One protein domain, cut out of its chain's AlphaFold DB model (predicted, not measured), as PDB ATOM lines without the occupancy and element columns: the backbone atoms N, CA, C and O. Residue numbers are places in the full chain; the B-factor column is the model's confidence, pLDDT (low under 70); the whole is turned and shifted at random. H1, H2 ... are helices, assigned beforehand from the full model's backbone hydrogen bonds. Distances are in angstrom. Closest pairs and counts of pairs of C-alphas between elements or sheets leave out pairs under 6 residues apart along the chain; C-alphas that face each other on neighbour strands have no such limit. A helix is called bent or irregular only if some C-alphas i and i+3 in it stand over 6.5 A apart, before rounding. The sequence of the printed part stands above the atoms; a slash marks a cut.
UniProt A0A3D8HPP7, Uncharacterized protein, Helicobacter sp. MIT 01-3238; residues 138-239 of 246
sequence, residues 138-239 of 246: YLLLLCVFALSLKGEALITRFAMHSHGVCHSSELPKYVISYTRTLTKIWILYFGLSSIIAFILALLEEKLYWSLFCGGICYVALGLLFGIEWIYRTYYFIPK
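This is residues 138 to 239 of the 246 residues of an uncharacterized protein of Helicobacter sp. MIT 01-3238 (UniProt A0A3D8HPP7). A long helical hairpin, H3 and H4 running opposite ways, makes the length; its two helices touch only near the turn, whose residues 202 to 207 stick out at one end. Two short helices pack on H3 and stay clear of H4: H1 on residues 180 to 194, H2 on residues 175 to 183. The printed part has 102 residues with four named helices, H1 to H4 in order, and no named strand; the class is all helix. It is loose, with a radius of gyration of the C-alphas of 16.2 A, and elongated, spanning 50 by 29 by 17 A.

H1, residues 138 to 149, touches the hub H3, residues 173 to 202, at a shallow tilt of 23 degrees, opposite ways; the closest C-alphas, of Tyr 138 and Phe 190, are 5.3 A apart. H2, residues 154 to 163, forms a helical hairpin with H3 at a steep tilt of 42 degrees, the closest C-alphas being those of Thr 156 and Thr 179, 5.3 A. H3 forms another hairpin with H4, residues 206 to 239, at a shallow tilt of 9 degrees; residues 193 to 201 touch 208 to 217, closest at the C-alphas of Leu 200 and Trp 209, 5.3 A. H1 and H2 are close but not clearly touching; both are apart from H4. The O i to N i+4 pairs are within hydrogen-bond range throughout H1, H2 and H3, and in 26 of 30 in H4.

H1 begins at C-alpha 138 (205.282, 228.837, 187.935). H3 is 43.9 A long. H4, 46.6 A, ends at C-alpha 239 (232.088, 248.090, 181.417); it has a kink of 33 degrees near residue 233 and is only just irregular, C-alphas 234 and 237 being 6.8 A apart. H1 is 16.6 A long and H2 14.4 A.

The C-alphas farthest apart, of Glu 170 and Glu 205, are 50.2 A apart. The printed part has no cut and no long link. Mean pLDDT of the printed part is 78.9; residues 157 to 170, 233 and 237 to 238 are under 70.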
ATOM      1  N   TYR A 138     204.493 228.420 189.094       86.12
ATOM      2  CA  TYR A 138     205.282 228.837 187.935       86.12
ATOM      3  C   TYR A 138     204.464 229.682 186.954       86.12
ATOM      4  O   TYR A 138     204.960 230.710 186.498       86.12
ATOM      5  N   LEU A 139     203.202 229.324 186.691       84.56
ATOM      6  CA  LEU A 139     202.300 230.127 185.859       84.56
ATOM      7  C   LEU A 139     202.020 231.497 186.467       84.56
ATOM      8  O   LEU A 139     202.047 232.501 185.758       84.56
ATOM      9  N   LEU A 140     201.781 231.565 187.777       81.62
ATOM     10  CA  LEU A 140     201.549 232.834 188.457       81.62
ATOM     11  C   LEU A 140     202.776 233.744 188.335       81.62
ATOM     12  O   LEU A 140     202.639 234.917 187.984       81.62
ATOM     13  N   LEU A 141     203.975 233.206 188.574       81.25
ATOM     14  CA  LEU A 141     205.225 233.953 188.424       81.25
ATOM     15  C   LEU A 141     205.454 234.380 186.970       81.25
ATOM     16  O   LEU A 141     205.789 235.540 186.726       81.25
ATOM     17  N   LEU A 142     205.193 233.498 186.003       85.50
ATOM     18  CA  LEU A 142     205.238 233.826 184.581       85.50
ATOM     19  C   LEU A 142     204.304 234.991 184.252       85.50
ATOM     20  O   LEU A 142     204.744 235.955 183.631       85.50
ATOM     21  N   CYS A 143     203.047 234.941 184.696       82.94
ATOM     22  CA  CYS A 143     202.065 235.998 184.467       82.94
ATOM     23  C   CYS A 143     202.525 237.330 185.063       82.94
ATOM     24  O   CYS A 143     202.472 238.353 184.384       82.94
ATOM     25  N   VAL A 144     203.034 237.331 186.298       77.94
ATOM     26  CA  VAL A 144     203.560 238.542 186.948       77.94
ATOM     27  C   VAL A 144     204.711 239.146 186.138       77.94
ATOM     28  O   VAL A 144     204.700 240.347 185.854       77.94
ATOM     29  N   PHE A 145     205.682 238.334 185.718       80.75
ATOM     30  CA  PHE A 145     206.823 238.807 184.933       80.75
ATOM     31  C   PHE A 145     206.415 239.261 183.522       80.75
ATOM     32  O   PHE A 145     206.871 240.308 183.057       80.75
ATOM     33  N   ALA A 146     205.527 238.522 182.855       84.44
ATOM     34  CA  ALA A 146     205.043 238.830 181.512       84.44
ATOM     35  C   ALA A 146     204.206 240.114 181.479       84.44
ATOM     36  O   ALA A 146     204.434 240.979 180.632       84.44
ATOM     37  N   LEU A 147     203.281 240.286 182.428       80.69
ATOM     38  CA  LEU A 147     202.494 241.513 182.560       80.69
ATOM     39  C   LEU A 147     203.386 242.715 182.874       80.69
ATOM     40  O   LEU A 147     203.178 243.793 182.319       80.69
ATOM     41  N   SER A 148     204.427 242.521 183.686       75.62
ATOM     42  CA  SER A 148     205.391 243.580 183.984       75.62
ATOM     43  C   SER A 148     206.164 244.054 182.749       75.62
ATOM     44  O   SER A 148     206.596 245.203 182.712       75.62
ATOM     45  N   LEU A 149     206.318 243.227 181.712       80.25
ATOM     46  CA  LEU A 149     207.041 243.604 180.495       80.25
ATOM     47  C   LEU A 149     206.293 244.654 179.648       80.25
ATOM     48  O   LEU A 149     206.943 245.400 178.905       80.25
ATOM     49  N   LYS A 150     204.956 244.729 179.764       73.38
ATOM     50  CA  LYS A 150     204.111 245.719 179.062       73.38
ATOM     51  C   LYS A 150     204.327 247.149 179.569       73.38
ATOM     52  O   LYS A 150     204.110 248.089 178.816       73.38
ATOM     53  N   GLY A 151     204.773 247.303 180.814       73.12
ATOM     54  CA  GLY A 151     205.176 248.581 181.400       73.12
ATOM     55  C   GLY A 151     206.647 248.558 181.810       73.12
ATOM     56  O   GLY A 151     207.528 248.146 181.045       73.12
ATOM     57  N   GLU A 152     206.913 248.981 183.043       74.56
ATOM     58  CA  GLU A 152     208.227 248.846 183.665       74.56
ATOM     59  C   GLU A 152     208.465 247.392 184.082       74.56
ATOM     60  O   GLU A 152     207.750 246.844 184.928       74.56
ATOM     61  N   ALA A 153     209.486 246.765 183.494       78.81
ATOM     62  CA  ALA A 153     209.850 245.391 183.816       78.81
ATOM     63  C   ALA A 153     210.201 245.245 185.304       78.81
ATOM     64  O   ALA A 153     210.807 246.136 185.901       78.81
ATOM     65  N   LEU A 154     209.852 244.105 185.902       72.38
ATOM     66  CA  LEU A 154     209.900 243.910 187.353       72.38
ATOM     67  C   LEU A 154     211.323 244.097 187.887       72.38
ATOM     68  O   LEU A 154     211.542 244.737 188.910       72.38
ATOM     69  N   ILE A 155     212.301 243.611 187.123       74.62
ATOM     70  CA  ILE A 155     213.722 243.757 187.432       74.62
ATOM     71  C   ILE A 155     214.180 245.211 187.274       74.62
ATOM     72  O   ILE A 155     215.001 245.678 188.059       74.62
ATOM     73  N   THR A 156     213.620 245.963 186.320       74.31
ATOM     74  CA  THR A 156     213.851 247.413 186.225       74.31
ATOM     75  C   THR A 156     213.317 248.122 187.462       74.31
ATOM     76  O   THR A 156     214.017 248.962 188.010       74.31
ATOM     77  N   ARG A 157     212.135 247.745 187.964       67.19
ATOM     78  CA  ARG A 157     211.578 248.314 189.203       67.19
ATOM     79  C   ARG A 157     212.452 248.004 190.420       67.19
ATOM     80  O   ARG A 157     212.631 248.867 191.275       67.19
ATOM     81  N   PHE A 158     213.047 246.811 190.484       68.12
ATOM     82  CA  PHE A 158     214.045 246.498 191.513       68.12
ATOM     83  C   PHE A 158     215.321 247.332 191.361       68.12
ATOM     84  O   PHE A 158     215.840 247.819 192.361       68.12
ATOM     85  N   ALA A 159     215.799 247.555 190.133       65.50
ATOM     86  CA  ALA A 159     216.941 248.429 189.877       65.50
ATOM     87  C   ALA A 159     216.641 249.894 190.249       65.50
ATOM     88  O   ALA A 159     217.441 250.509 190.945       65.50
ATOM     89  N   MET A 160     215.470 250.424 189.881       67.62
ATOM     90  CA  MET A 160     214.980 251.750 190.289       67.62
ATOM     91  C   MET A 160     215.017 251.904 191.799       67.62
ATOM     92  O   MET A 160     215.628 252.829 192.327       67.62
ATOM     93  N   HIS A 161     214.448 250.924 192.494       62.25
ATOM     94  CA  HIS A 161     214.443 250.917 193.939       62.25
ATOM     95  C   HIS A 161     215.861 250.851 194.531       62.25
ATOM     96  O   HIS A 161     216.143 251.510 195.527       62.25
ATOM     97  N   SER A 162     216.766 250.096 193.901       60.44
ATOM     98  CA  SER A 162     218.158 249.990 194.337       60.44
ATOM     99  C   SER A 162     218.993 251.239 194.124       60.44
ATOM    100  O   SER A 162     219.922 251.473 194.890       60.44
ATOM    101  N   HIS A 163     218.678 252.027 193.104       59.19
ATOM    102  CA  HIS A 163     219.362 253.283 192.823       59.19
ATOM    103  C   HIS A 163     218.661 254.495 193.466       59.19
ATOM    104  O   HIS A 163     219.162 255.609 193.353       59.19
ATOM    105  N   GLY A 164     217.539 254.291 194.173       59.25
ATOM    106  CA  GLY A 164     216.761 255.370 194.797       59.25
ATOM    107  C   GLY A 164     216.015 256.249 193.789       59.25
ATOM    108  O   GLY A 164     215.751 257.413 194.064       59.25
ATOM    109  N   VAL A 165     215.709 255.691 192.620       67.06
ATOM    110  CA  VAL A 165     215.170 256.387 191.453       67.06
ATOM    111  C   VAL A 165     213.660 256.154 191.354       67.06
ATOM    112  O   VAL A 165     213.196 255.019 191.486       67.06
ATOM    113  N   CYS A 166     212.884 257.211 191.100       63.47
ATOM    114  CA  CYS A 166     211.416 257.140 191.061       63.47
ATOM    115  C   CYS A 166     210.854 256.841 189.666       63.47
ATOM    116  O   CYS A 166     209.767 256.266 189.557       63.47
ATOM    117  N   HIS A 167     211.579 257.194 188.604       68.06
ATOM    118  CA  HIS A 167     211.157 256.957 187.226       68.06
ATOM    119  C   HIS A 167     212.211 256.232 186.403       68.06
ATOM    120  O   HIS A 167     213.399 256.525 186.458       68.06
ATOM    121  N   SER A 168     211.758 255.288 185.583       62.97
ATOM    122  CA  SER A 168     212.634 254.533 184.689       62.97
ATOM    123  C   SER A 168     213.402 255.424 183.703       62.97
ATOM    124  O   SER A 168     214.469 255.021 183.256       62.97
ATOM    125  N   SER A 169     212.934 256.646 183.421       65.00
ATOM    126  CA  SER A 169     213.640 257.649 182.607       65.00
ATOM    127  C   SER A 169     214.936 258.178 183.226       65.00
ATOM    128  O   SER A 169     215.803 258.650 182.498       65.00
ATOM    129  N   GLU A 170     215.063 258.119 184.550       67.56
ATOM    130  CA  GLU A 170     216.253 258.554 185.292       67.56
ATOM    131  C   GLU A 170     217.332 257.455 185.339       67.56
ATOM    132  O   GLU A 170     218.468 257.721 185.725       67.56
ATOM    133  N   LEU A 171     217.013 256.222 184.915       71.88
ATOM    134  CA  LEU A 171     218.024 255.185 184.724       71.88
ATOM    135  C   LEU A 171     218.669 255.277 183.341       71.88
ATOM    136  O   LEU A 171     217.982 255.496 182.338       71.88
ATOM    137  N   PRO A 172     219.976 254.976 183.242       75.06
ATOM    138  CA  PRO A 172     220.624 254.855 181.953       75.06
ATOM    139  C   PRO A 172     219.918 253.820 181.066       75.06
ATOM    140  O   PRO A 172     219.609 252.704 181.496       75.06
ATOM    141  N   LYS A 173     219.711 254.162 179.788       79.38
ATOM    142  CA  LYS A 173     218.997 253.312 178.813       79.38
ATOM    143  C   LYS A 173     219.576 251.893 178.711       79.38
ATOM    144  O   LYS A 173     218.830 250.937 178.490       79.38
ATOM    145  N   TYR A 174     220.889 251.742 178.907       76.44
ATOM    146  CA  TYR A 174     221.563 250.443 178.887       76.44
ATOM    147  C   TYR A 174     221.145 249.540 180.066       76.44
ATOM    148  O   TYR A 174     220.976 248.336 179.873       76.44
ATOM    149  N   VAL A 175     220.882 250.109 181.252       75.81
ATOM    150  CA  VAL A 175     220.375 249.371 182.424       75.81
ATOM    151  C   VAL A 175     218.965 248.868 182.155       75.81
ATOM    152  O   VAL A 175     218.689 247.694 182.375       75.81
ATOM    153  N   ILE A 176     218.099 249.720 181.599       78.62
ATOM    154  CA  ILE A 176     216.715 249.360 181.263       78.62
ATOM    155  C   ILE A 176     216.677 248.219 180.237       78.62
ATOM    156  O   ILE A 176     215.895 247.278 180.377       78.62
ATOM    157  N   SER A 177     217.517 248.279 179.199       82.25
ATOM    158  CA  SER A 177     217.595 247.222 178.179       82.25
ATOM    159  C   SER A 177     218.081 245.893 178.769       82.25
ATOM    160  O   SER A 177     217.489 244.835 178.517       82.25
ATOM    161  N   TYR A 178     219.107 245.947 179.626       81.50
ATOM    162  CA  TYR A 178     219.627 244.784 180.341       81.50
ATOM    163  C   TYR A 178     218.561 244.138 181.236       81.50
ATOM    164  O   TYR A 178     218.272 242.949 181.094       81.50
ATOM    165  N   THR A 179     217.903 244.910 182.103       80.31
ATOM    166  CA  THR A 179     216.898 244.385 183.039       80.31
ATOM    167  C   THR A 179     215.651 243.860 182.326       80.31
ATOM    168  O   THR A 179     215.063 242.868 182.768       80.31
ATOM    169  N   ARG A 180     215.251 244.450 181.189       83.94
ATOM    170  CA  ARG A 180     214.177 243.910 180.334       83.94
ATOM    171  C   ARG A 180     214.569 242.579 179.699       83.94
ATOM    172  O   ARG A 180     213.751 241.662 179.680       83.94
ATOM    173  N   THR A 181     215.798 242.454 179.203       85.88
ATOM    174  CA  THR A 181     216.308 241.197 178.627       85.88
ATOM    175  C   THR A 181     216.360 240.103 179.683       85.88
ATOM    176  O   THR A 181     215.861 239.003 179.459       85.88
ATOM    177  N   LEU A 182     216.843 240.439 180.877       83.31
ATOM    178  CA  LEU A 182     216.849 239.529 182.010       83.31
ATOM    179  C   LEU A 182     215.422 239.086 182.372       83.31
ATOM    180  O   LEU A 182     215.175 237.900 182.536       83.31
ATOM    181  N   THR A 183     214.450 240.004 182.378       84.00
ATOM    182  CA  THR A 183     213.033 239.673 182.634       84.00
ATOM    183  C   THR A 183     212.487 238.662 181.616       84.00
ATOM    184  O   THR A 183     211.735 237.771 181.997       84.00
ATOM    185  N   LYS A 184     212.896 238.731 180.340       87.19
ATOM    186  CA  LYS A 184     212.525 237.727 179.324       87.19
ATOM    187  C   LYS A 184     213.116 236.345 179.620       87.19
ATOM    188  O   LYS A 184     212.417 235.353 179.442       87.19
ATOM    189  N   ILE A 185     214.361 236.280 180.098       88.88
ATOM    190  CA  ILE A 185     214.998 235.014 180.503       88.88
ATOM    191  C   ILE A 185     214.212 234.373 181.655       88.88
ATOM    192  O   ILE A 185     213.932 233.178 181.616       88.88
ATOM    193  N   TRP A 186     213.775 235.172 182.632       86.31
ATOM    194  CA  TRP A 186     212.924 234.699 183.728       86.31
ATOM    195  C   TRP A 186     211.567 234.172 183.244       86.31
ATOM    196  O   TRP A 186     211.130 233.114 183.691       86.31
ATOM    197  N   ILE A 187     210.917 234.859 182.298       88.06
ATOM    198  CA  ILE A 187     209.665 234.381 181.683       88.06
ATOM    199  C   ILE A 187     209.879 233.025 181.004       88.06
ATOM    200  O   ILE A 187     209.080 232.112 181.205       88.06
ATOM    201  N   LEU A 188     210.960 232.880 180.231       92.19
ATOM    202  CA  LEU A 188     211.289 231.626 179.554       92.19
ATOM    203  C   LEU A 188     211.510 230.491 180.561       92.19
ATOM    204  O   LEU A 188     210.950 229.409 180.396       92.19
ATOM    205  N   TYR A 189     212.264 230.754 181.630       89.81
ATOM    206  CA  TYR A 189     212.499 229.793 182.703       89.81
ATOM    207  C   TYR A 189     211.190 229.318 183.351       89.81
ATOM    208  O   TYR A 189     210.957 228.111 183.451       89.81
ATOM    209  N   PHE A 190     210.309 230.242 183.748       88.06
ATOM    210  CA  PHE A 190     209.028 229.878 184.360       88.06
ATOM    211  C   PHE A 190     208.100 229.150 183.384       88.06
ATOM    212  O   PHE A 190     207.390 228.236 183.796       88.06
ATOM    213  N   GLY A 191     208.133 229.503 182.097       91.75
ATOM    214  CA  GLY A 191     207.331 228.846 181.067       91.75
ATOM    215  C   GLY A 191     207.739 227.393 180.871       91.75
ATOM    216  O   GLY A 191     206.903 226.498 180.970       91.75
ATOM    217  N   LEU A 192     209.038 227.148 180.682       92.69
ATOM    218  CA  LEU A 192     209.578 225.793 180.549       92.69
ATOM    219  C   LEU A 192     209.345 224.968 181.820       92.69
ATOM    220  O   LEU A 192     208.885 223.831 181.737       92.69
ATOM    221  N   SER A 193     209.580 225.558 182.996       90.81
ATOM    222  CA  SER A 193     209.362 224.884 184.283       90.81
ATOM    223  C   SER A 193     207.897 224.504 184.487       90.81
ATOM    224  O   SER A 193     207.609 223.398 184.933       90.81
ATOM    225  N   SER A 194     206.963 225.383 184.110       89.56
ATOM    226  CA  SER A 194     205.529 225.098 184.172       89.56
ATOM    227  C   SER A 194     205.126 223.953 183.247       89.56
ATOM    228  O   SER A 194     204.334 223.112 183.654       89.56
ATOM    229  N   ILE A 195     205.639 223.922 182.014       92.31
ATOM    230  CA  ILE A 195     205.308 222.873 181.041       92.31
ATOM    231  C   ILE A 195     205.821 221.519 181.534       92.31
ATOM    232  O   ILE A 195     205.067 220.550 181.561       92.31
ATOM    233  N   ILE A 196     207.080 221.453 181.973       90.44
ATOM    234  CA  ILE A 196     207.679 220.201 182.448       90.44
ATOM    235  C   ILE A 196     206.983 219.726 183.728       90.44
ATOM    236  O   ILE A 196     206.626 218.556 183.825       90.44
ATOM    237  N   ALA A 197     206.720 220.627 184.680       87.88
ATOM    238  CA  ALA A 197     205.982 220.290 185.895       87.88
ATOM    239  C   ALA A 197     204.556 219.802 185.590       87.88
ATOM    240  O   ALA A 197     204.080 218.890 186.258       87.88
ATOM    241  N   PHE A 198     203.891 220.365 184.575       87.81
ATOM    242  CA  PHE A 198     202.564 219.928 184.134       87.81
ATOM    243  C   PHE A 198     202.600 218.525 183.529       87.81
ATOM    244  O   PHE A 198     201.797 217.681 183.910       87.81
ATOM    245  N   ILE A 199     203.569 218.239 182.654       87.88
ATOM    246  CA  ILE A 199     203.759 216.896 182.087       87.88
ATOM    247  C   ILE A 199     204.032 215.882 183.203       87.88
ATOM    248  O   ILE A 199     203.390 214.839 183.252       87.88
ATOM    249  N   LEU A 200     204.934 216.197 184.137       86.94
ATOM    250  CA  LEU A 200     205.242 215.316 185.268       86.94
ATOM    251  C   LEU A 200     204.054 215.132 186.217       86.94
ATOM    252  O   LEU A 200     203.918 214.062 186.802       86.94
ATOM    253  N   ALA A 201     203.195 216.144 186.362       84.00
ATOM    254  CA  ALA A 201     201.963 216.024 187.129       84.00
ATOM    255  C   ALA A 201     200.955 215.074 186.461       84.00
ATOM    256  O   ALA A 201     200.290 214.333 187.172       84.00
ATOM    257  N   LEU A 202     200.876 215.055 185.124       83.06
ATOM    258  CA  LEU A 202     200.013 214.129 184.376       83.06
ATOM    259  C   LEU A 202     200.512 212.681 184.395       83.06
ATOM    260  O   LEU A 202     199.708 211.763 184.287       83.06
ATOM    261  N   LEU A 203     201.826 212.476 184.500       81.88
ATOM    262  CA  LEU A 203     202.407 211.138 184.610       81.88
ATOM    263  C   LEU A 203     202.214 210.530 186.008       81.88
ATOM    264  O   LEU A 203     202.423 209.336 186.168       81.88
ATOM    265  N   GLU A 204     201.868 211.346 187.013       72.94
ATOM    266  CA  GLU A 204     201.686 210.965 188.428       72.94
ATOM    267  C   GLU A 204     202.889 210.237 189.071       72.94
ATOM    268  O   GLU A 204     202.820 209.722 190.190       72.94
ATOM    269  N   GLU A 205     204.048 210.276 188.412       78.62
ATOM    270  CA  GLU A 205     205.283 209.660 188.879       78.62
ATOM    271  C   GLU A 205     205.964 210.518 189.956       78.62
ATOM    272  O   GLU A 205     206.728 211.457 189.680       78.62
ATOM    273  N   LYS A 206     205.716 210.165 191.223       77.00
ATOM    274  CA  LYS A 206     206.156 210.919 192.413       77.00
ATOM    275  C   LYS A 206     207.664 211.197 192.445       77.00
ATOM    276  O   LYS A 206     208.091 212.261 192.905       77.00
ATOM    277  N   LEU A 207     208.483 210.251 191.979       82.00
ATOM    278  CA  LEU A 207     209.944 210.371 191.991       82.00
ATOM    279  C   LEU A 207     210.423 211.444 191.008       82.00
ATOM    280  O   LEU A 207     211.118 212.375 191.413       82.00
ATOM    281  N   TYR A 208     210.004 211.371 189.744       84.81
ATOM    282  CA  TYR A 208     210.419 212.341 188.729       84.81
ATOM    283  C   TYR A 208     209.870 213.736 189.019       84.81
ATOM    284  O   TYR A 208     210.604 214.722 188.918       84.81
ATOM    285  N   TRP A 209     208.610 213.829 189.451       86.62
ATOM    286  CA  TRP A 209     207.998 215.106 189.802       86.62
ATOM    287  C   TRP A 209     208.713 215.790 190.973       86.62
ATOM    288  O   TRP A 209     209.024 216.980 190.897       86.62
ATOM    289  N   SER A 210     209.024 215.053 192.043       83.69
ATOM    290  CA  SER A 210     209.699 215.632 193.212       83.69
ATOM    291  C   SER A 210     211.158 215.992 192.932       83.69
ATOM    292  O   SER A 210     211.606 217.049 193.375       83.69
ATOM    293  N   LEU A 211     211.884 215.189 192.148       85.81
ATOM    294  CA  LEU A 211     213.249 215.512 191.722       85.81
ATOM    295  C   LEU A 211     213.288 216.765 190.850       85.81
ATOM    296  O   LEU A 211     214.167 217.610 191.024       85.81
ATOM    297  N   PHE A 212     212.332 216.918 189.934       86.69
ATOM    298  CA  PHE A 212     212.271 218.094 189.078       86.69
ATOM    299  C   PHE A 212     211.854 219.343 189.865       86.69
ATOM    300  O   PHE A 212     212.636 220.290 189.977       86.69
ATOM    301  N   CYS A 213     210.661 219.328 190.466       83.50
ATOM    302  CA  CYS A 213     210.084 220.478 191.167       83.50
ATOM    303  C   CYS A 213     210.863 220.841 192.441       83.50
ATOM    304  O   CYS A 213     210.968 222.015 192.787       83.50
ATOM    305  N   GLY A 214     211.402 219.838 193.137       78.56
ATOM    306  CA  GLY A 214     212.120 219.966 194.405       78.56
ATOM    307  C   GLY A 214     213.644 220.057 194.280       78.56
ATOM    308  O   GLY A 214     214.290 220.571 195.185       78.56
ATOM    309  N   GLY A 215     214.240 219.586 193.183       81.62
ATOM    310  CA  GLY A 215     215.696 219.545 193.001       81.62
ATOM    311  C   GLY A 215     216.169 220.377 191.815       81.62
ATOM    312  O   GLY A 215     216.812 221.412 191.988       81.62
ATOM    313  N   ILE A 216     215.834 219.947 190.598       86.12
ATOM    314  CA  ILE A 216     216.341 220.553 189.354       86.12
ATOM    315  C   ILE A 216     215.961 222.033 189.266       86.12
ATOM    316  O   ILE A 216     216.825 222.868 188.990       86.12
ATOM    317  N   CYS A 217     214.711 222.386 189.576       83.88
ATOM    318  CA  CYS A 217     214.264 223.779 189.585       83.88
ATOM    319  C   CYS A 217     215.058 224.658 190.572       83.88
ATOM    320  O   CYS A 217     215.232 225.850 190.332       83.88
ATOM    321  N   TYR A 218     215.589 224.102 191.664       80.19
ATOM    322  CA  TYR A 218     216.405 224.860 192.620       80.19
ATOM    323  C   TYR A 218     217.799 225.117 192.106       80.19
ATOM    324  O   TYR A 218     218.301 226.234 192.217       80.19
ATOM    325  N   VAL A 219     218.418 224.086 191.533       83.75
ATOM    326  CA  VAL A 219     219.731 224.218 190.909       83.75
ATOM    327  C   VAL A 219     219.643 225.235 189.777       83.75
ATOM    328  O   VAL A 219     220.451 226.155 189.722       83.75
ATOM    329  N   ALA A 220     218.614 225.145 188.934       85.94
ATOM    330  CA  ALA A 220     218.381 226.100 187.860       85.94
ATOM    331  C   ALA A 220     218.138 227.530 188.376       85.94
ATOM    332  O   ALA A 220     218.747 228.462 187.856       85.94
ATOM    333  N   LEU A 221     217.322 227.721 189.423       82.12
ATOM    334  CA  LEU A 221     217.138 229.030 190.068       82.12
ATOM    335  C   LEU A 221     218.457 229.590 190.611       82.12
ATOM    336  O   LEU A 221     218.784 230.749 190.359       82.12
ATOM    337  N   GLY A 222     219.216 228.771 191.341       77.38
ATOM    338  CA  GLY A 222     220.498 229.152 191.928       77.38
ATOM    339  C   GLY A 222     221.530 229.516 190.866       77.38
ATOM    340  O   GLY A 222     222.209 230.531 190.997       77.38
ATOM    341  N   LEU A 223     221.597 228.747 189.778       83.00
ATOM    342  CA  LEU A 223     222.442 229.054 188.628       83.00
ATOM    343  C   LEU A 223     221.999 230.340 187.935       83.00
ATOM    344  O   LEU A 223     222.846 231.168 187.628       83.00
ATOM    345  N   LEU A 224     220.699 230.551 187.727       81.56
ATOM    346  CA  LEU A 224     220.194 231.759 187.078       81.56
ATOM    347  C   LEU A 224     220.548 233.017 187.885       81.56
ATOM    348  O   LEU A 224     221.035 233.993 187.317       81.56
ATOM    349  N   PHE A 225     220.374 232.975 189.209       75.31
ATOM    350  CA  PHE A 225     220.803 234.053 190.102       75.31
ATOM    351  C   PHE A 225     222.327 234.200 190.159       75.31
ATOM    352  O   PHE A 225     222.835 235.316 190.091       75.31
ATOM    353  N   GLY A 226     223.064 233.095 190.266       73.06
ATOM    354  CA  GLY A 226     224.523 233.105 190.354       73.06
ATOM    355  C   GLY A 226     225.175 233.660 189.089       73.06
ATOM    356  O   GLY A 226     226.037 234.531 189.170       73.06
ATOM    357  N   ILE A 227     224.715 233.216 187.918       81.19
ATOM    358  CA  ILE A 227     225.176 233.702 186.613       81.19
ATOM    359  C   ILE A 227     224.833 235.185 186.452       81.19
ATOM    360  O   ILE A 227     225.691 235.948 186.016       81.19
ATOM    361  N   GLU A 228     223.626 235.619 186.833       80.88
ATOM    362  CA  GLU A 228     223.247 237.041 186.796       80.88
ATOM    363  C   GLU A 228     224.165 237.889 187.670       80.88
ATOM    364  O   GLU A 228     224.663 238.922 187.221       80.88
ATOM    365  N   TRP A 229     224.440 237.429 188.890       71.44
ATOM    366  CA  TRP A 229     225.275 238.153 189.835       71.44
ATOM    367  C   TRP A 229     226.732 238.241 189.373       71.44
ATOM    368  O   TRP A 229     227.327 239.324 189.412       71.44
ATOM    369  N   ILE A 230     227.299 237.137 188.875       71.44
ATOM    370  CA  ILE A 230     228.651 237.099 188.300       71.44
ATOM    371  C   ILE A 230     228.714 238.017 187.078       71.44
ATOM    372  O   ILE A 230     229.584 238.884 187.000       71.44
ATOM    373  N   TYR A 231     227.769 237.892 186.146       77.62
ATOM    374  CA  TYR A 231     227.722 238.730 184.951       77.62
ATOM    375  C   TYR A 231     227.621 240.219 185.306       77.62
ATOM    376  O   TYR A 231     228.361 241.048 184.770       77.62
ATOM    377  N   ARG A 232     226.757 240.568 186.264       73.94
ATOM    378  CA  ARG A 232     226.598 241.943 186.740       73.94
ATOM    379  C   ARG A 232     227.894 242.486 187.346       73.94
ATOM    380  O   ARG A 232     228.307 243.597 187.015       73.94
ATOM    381  N   THR A 233     228.517 241.707 188.224       69.94
ATOM    382  CA  THR A 233     229.674 242.138 189.021       69.94
ATOM    383  C   THR A 233     230.943 242.243 188.184       69.94
ATOM    384  O   THR A 233     231.650 243.244 188.277       69.94
ATOM    385  N   TYR A 234     231.218 241.249 187.337       73.44
ATOM    386  CA  TYR A 234     232.484 241.160 186.605       73.44
ATOM    387  C   TYR A 234     232.447 241.809 185.220       73.44
ATOM    388  O   TYR A 234     233.476 242.289 184.755       73.44
ATOM    389  N   TYR A 235     231.284 241.864 184.566       76.25
ATOM    390  CA  TYR A 235     231.188 242.368 183.193       76.25
ATOM    391  C   TYR A 235     230.360 243.644 183.086       76.25
ATOM    392  O   TYR A 235     230.792 244.603 182.449       76.25
ATOM    393  N   PHE A 236     229.180 243.690 183.703       72.44
ATOM    394  CA  PHE A 236     228.258 244.807 183.498       72.44
ATOM    395  C   PHE A 236     228.723 246.101 184.179       72.44
ATOM    396  O   PHE A 236     228.827 247.127 183.504       72.44
ATOM    397  N   ILE A 237     229.033 246.066 185.482       68.88
ATOM    398  CA  ILE A 237     229.464 247.254 186.242       68.88
ATOM    399  C   ILE A 237     230.808 247.802 185.729       68.88
ATOM    400  O   ILE A 237     230.883 249.002 185.460       68.88
ATOM    401  N   PRO A 238     231.866 246.987 185.533       68.44
ATOM    402  CA  PRO A 238     233.155 247.510 185.077       68.44
ATOM    403  C   PRO A 238     233.090 248.132 183.681       68.44
ATOM    404  O   PRO A 238     233.738 249.144 183.439       68.44
ATOM    405  N   LYS A 239     232.265 247.576 182.782       72.62
ATOM    406  CA  LYS A 239     232.088 248.090 181.417       72.62
ATOM    407  C   LYS A 239     231.413 249.464 181.371       72.62
ATOM    408  O   LYS A 239     231.672 250.219 180.440       72.62
TER     409      LYS A 239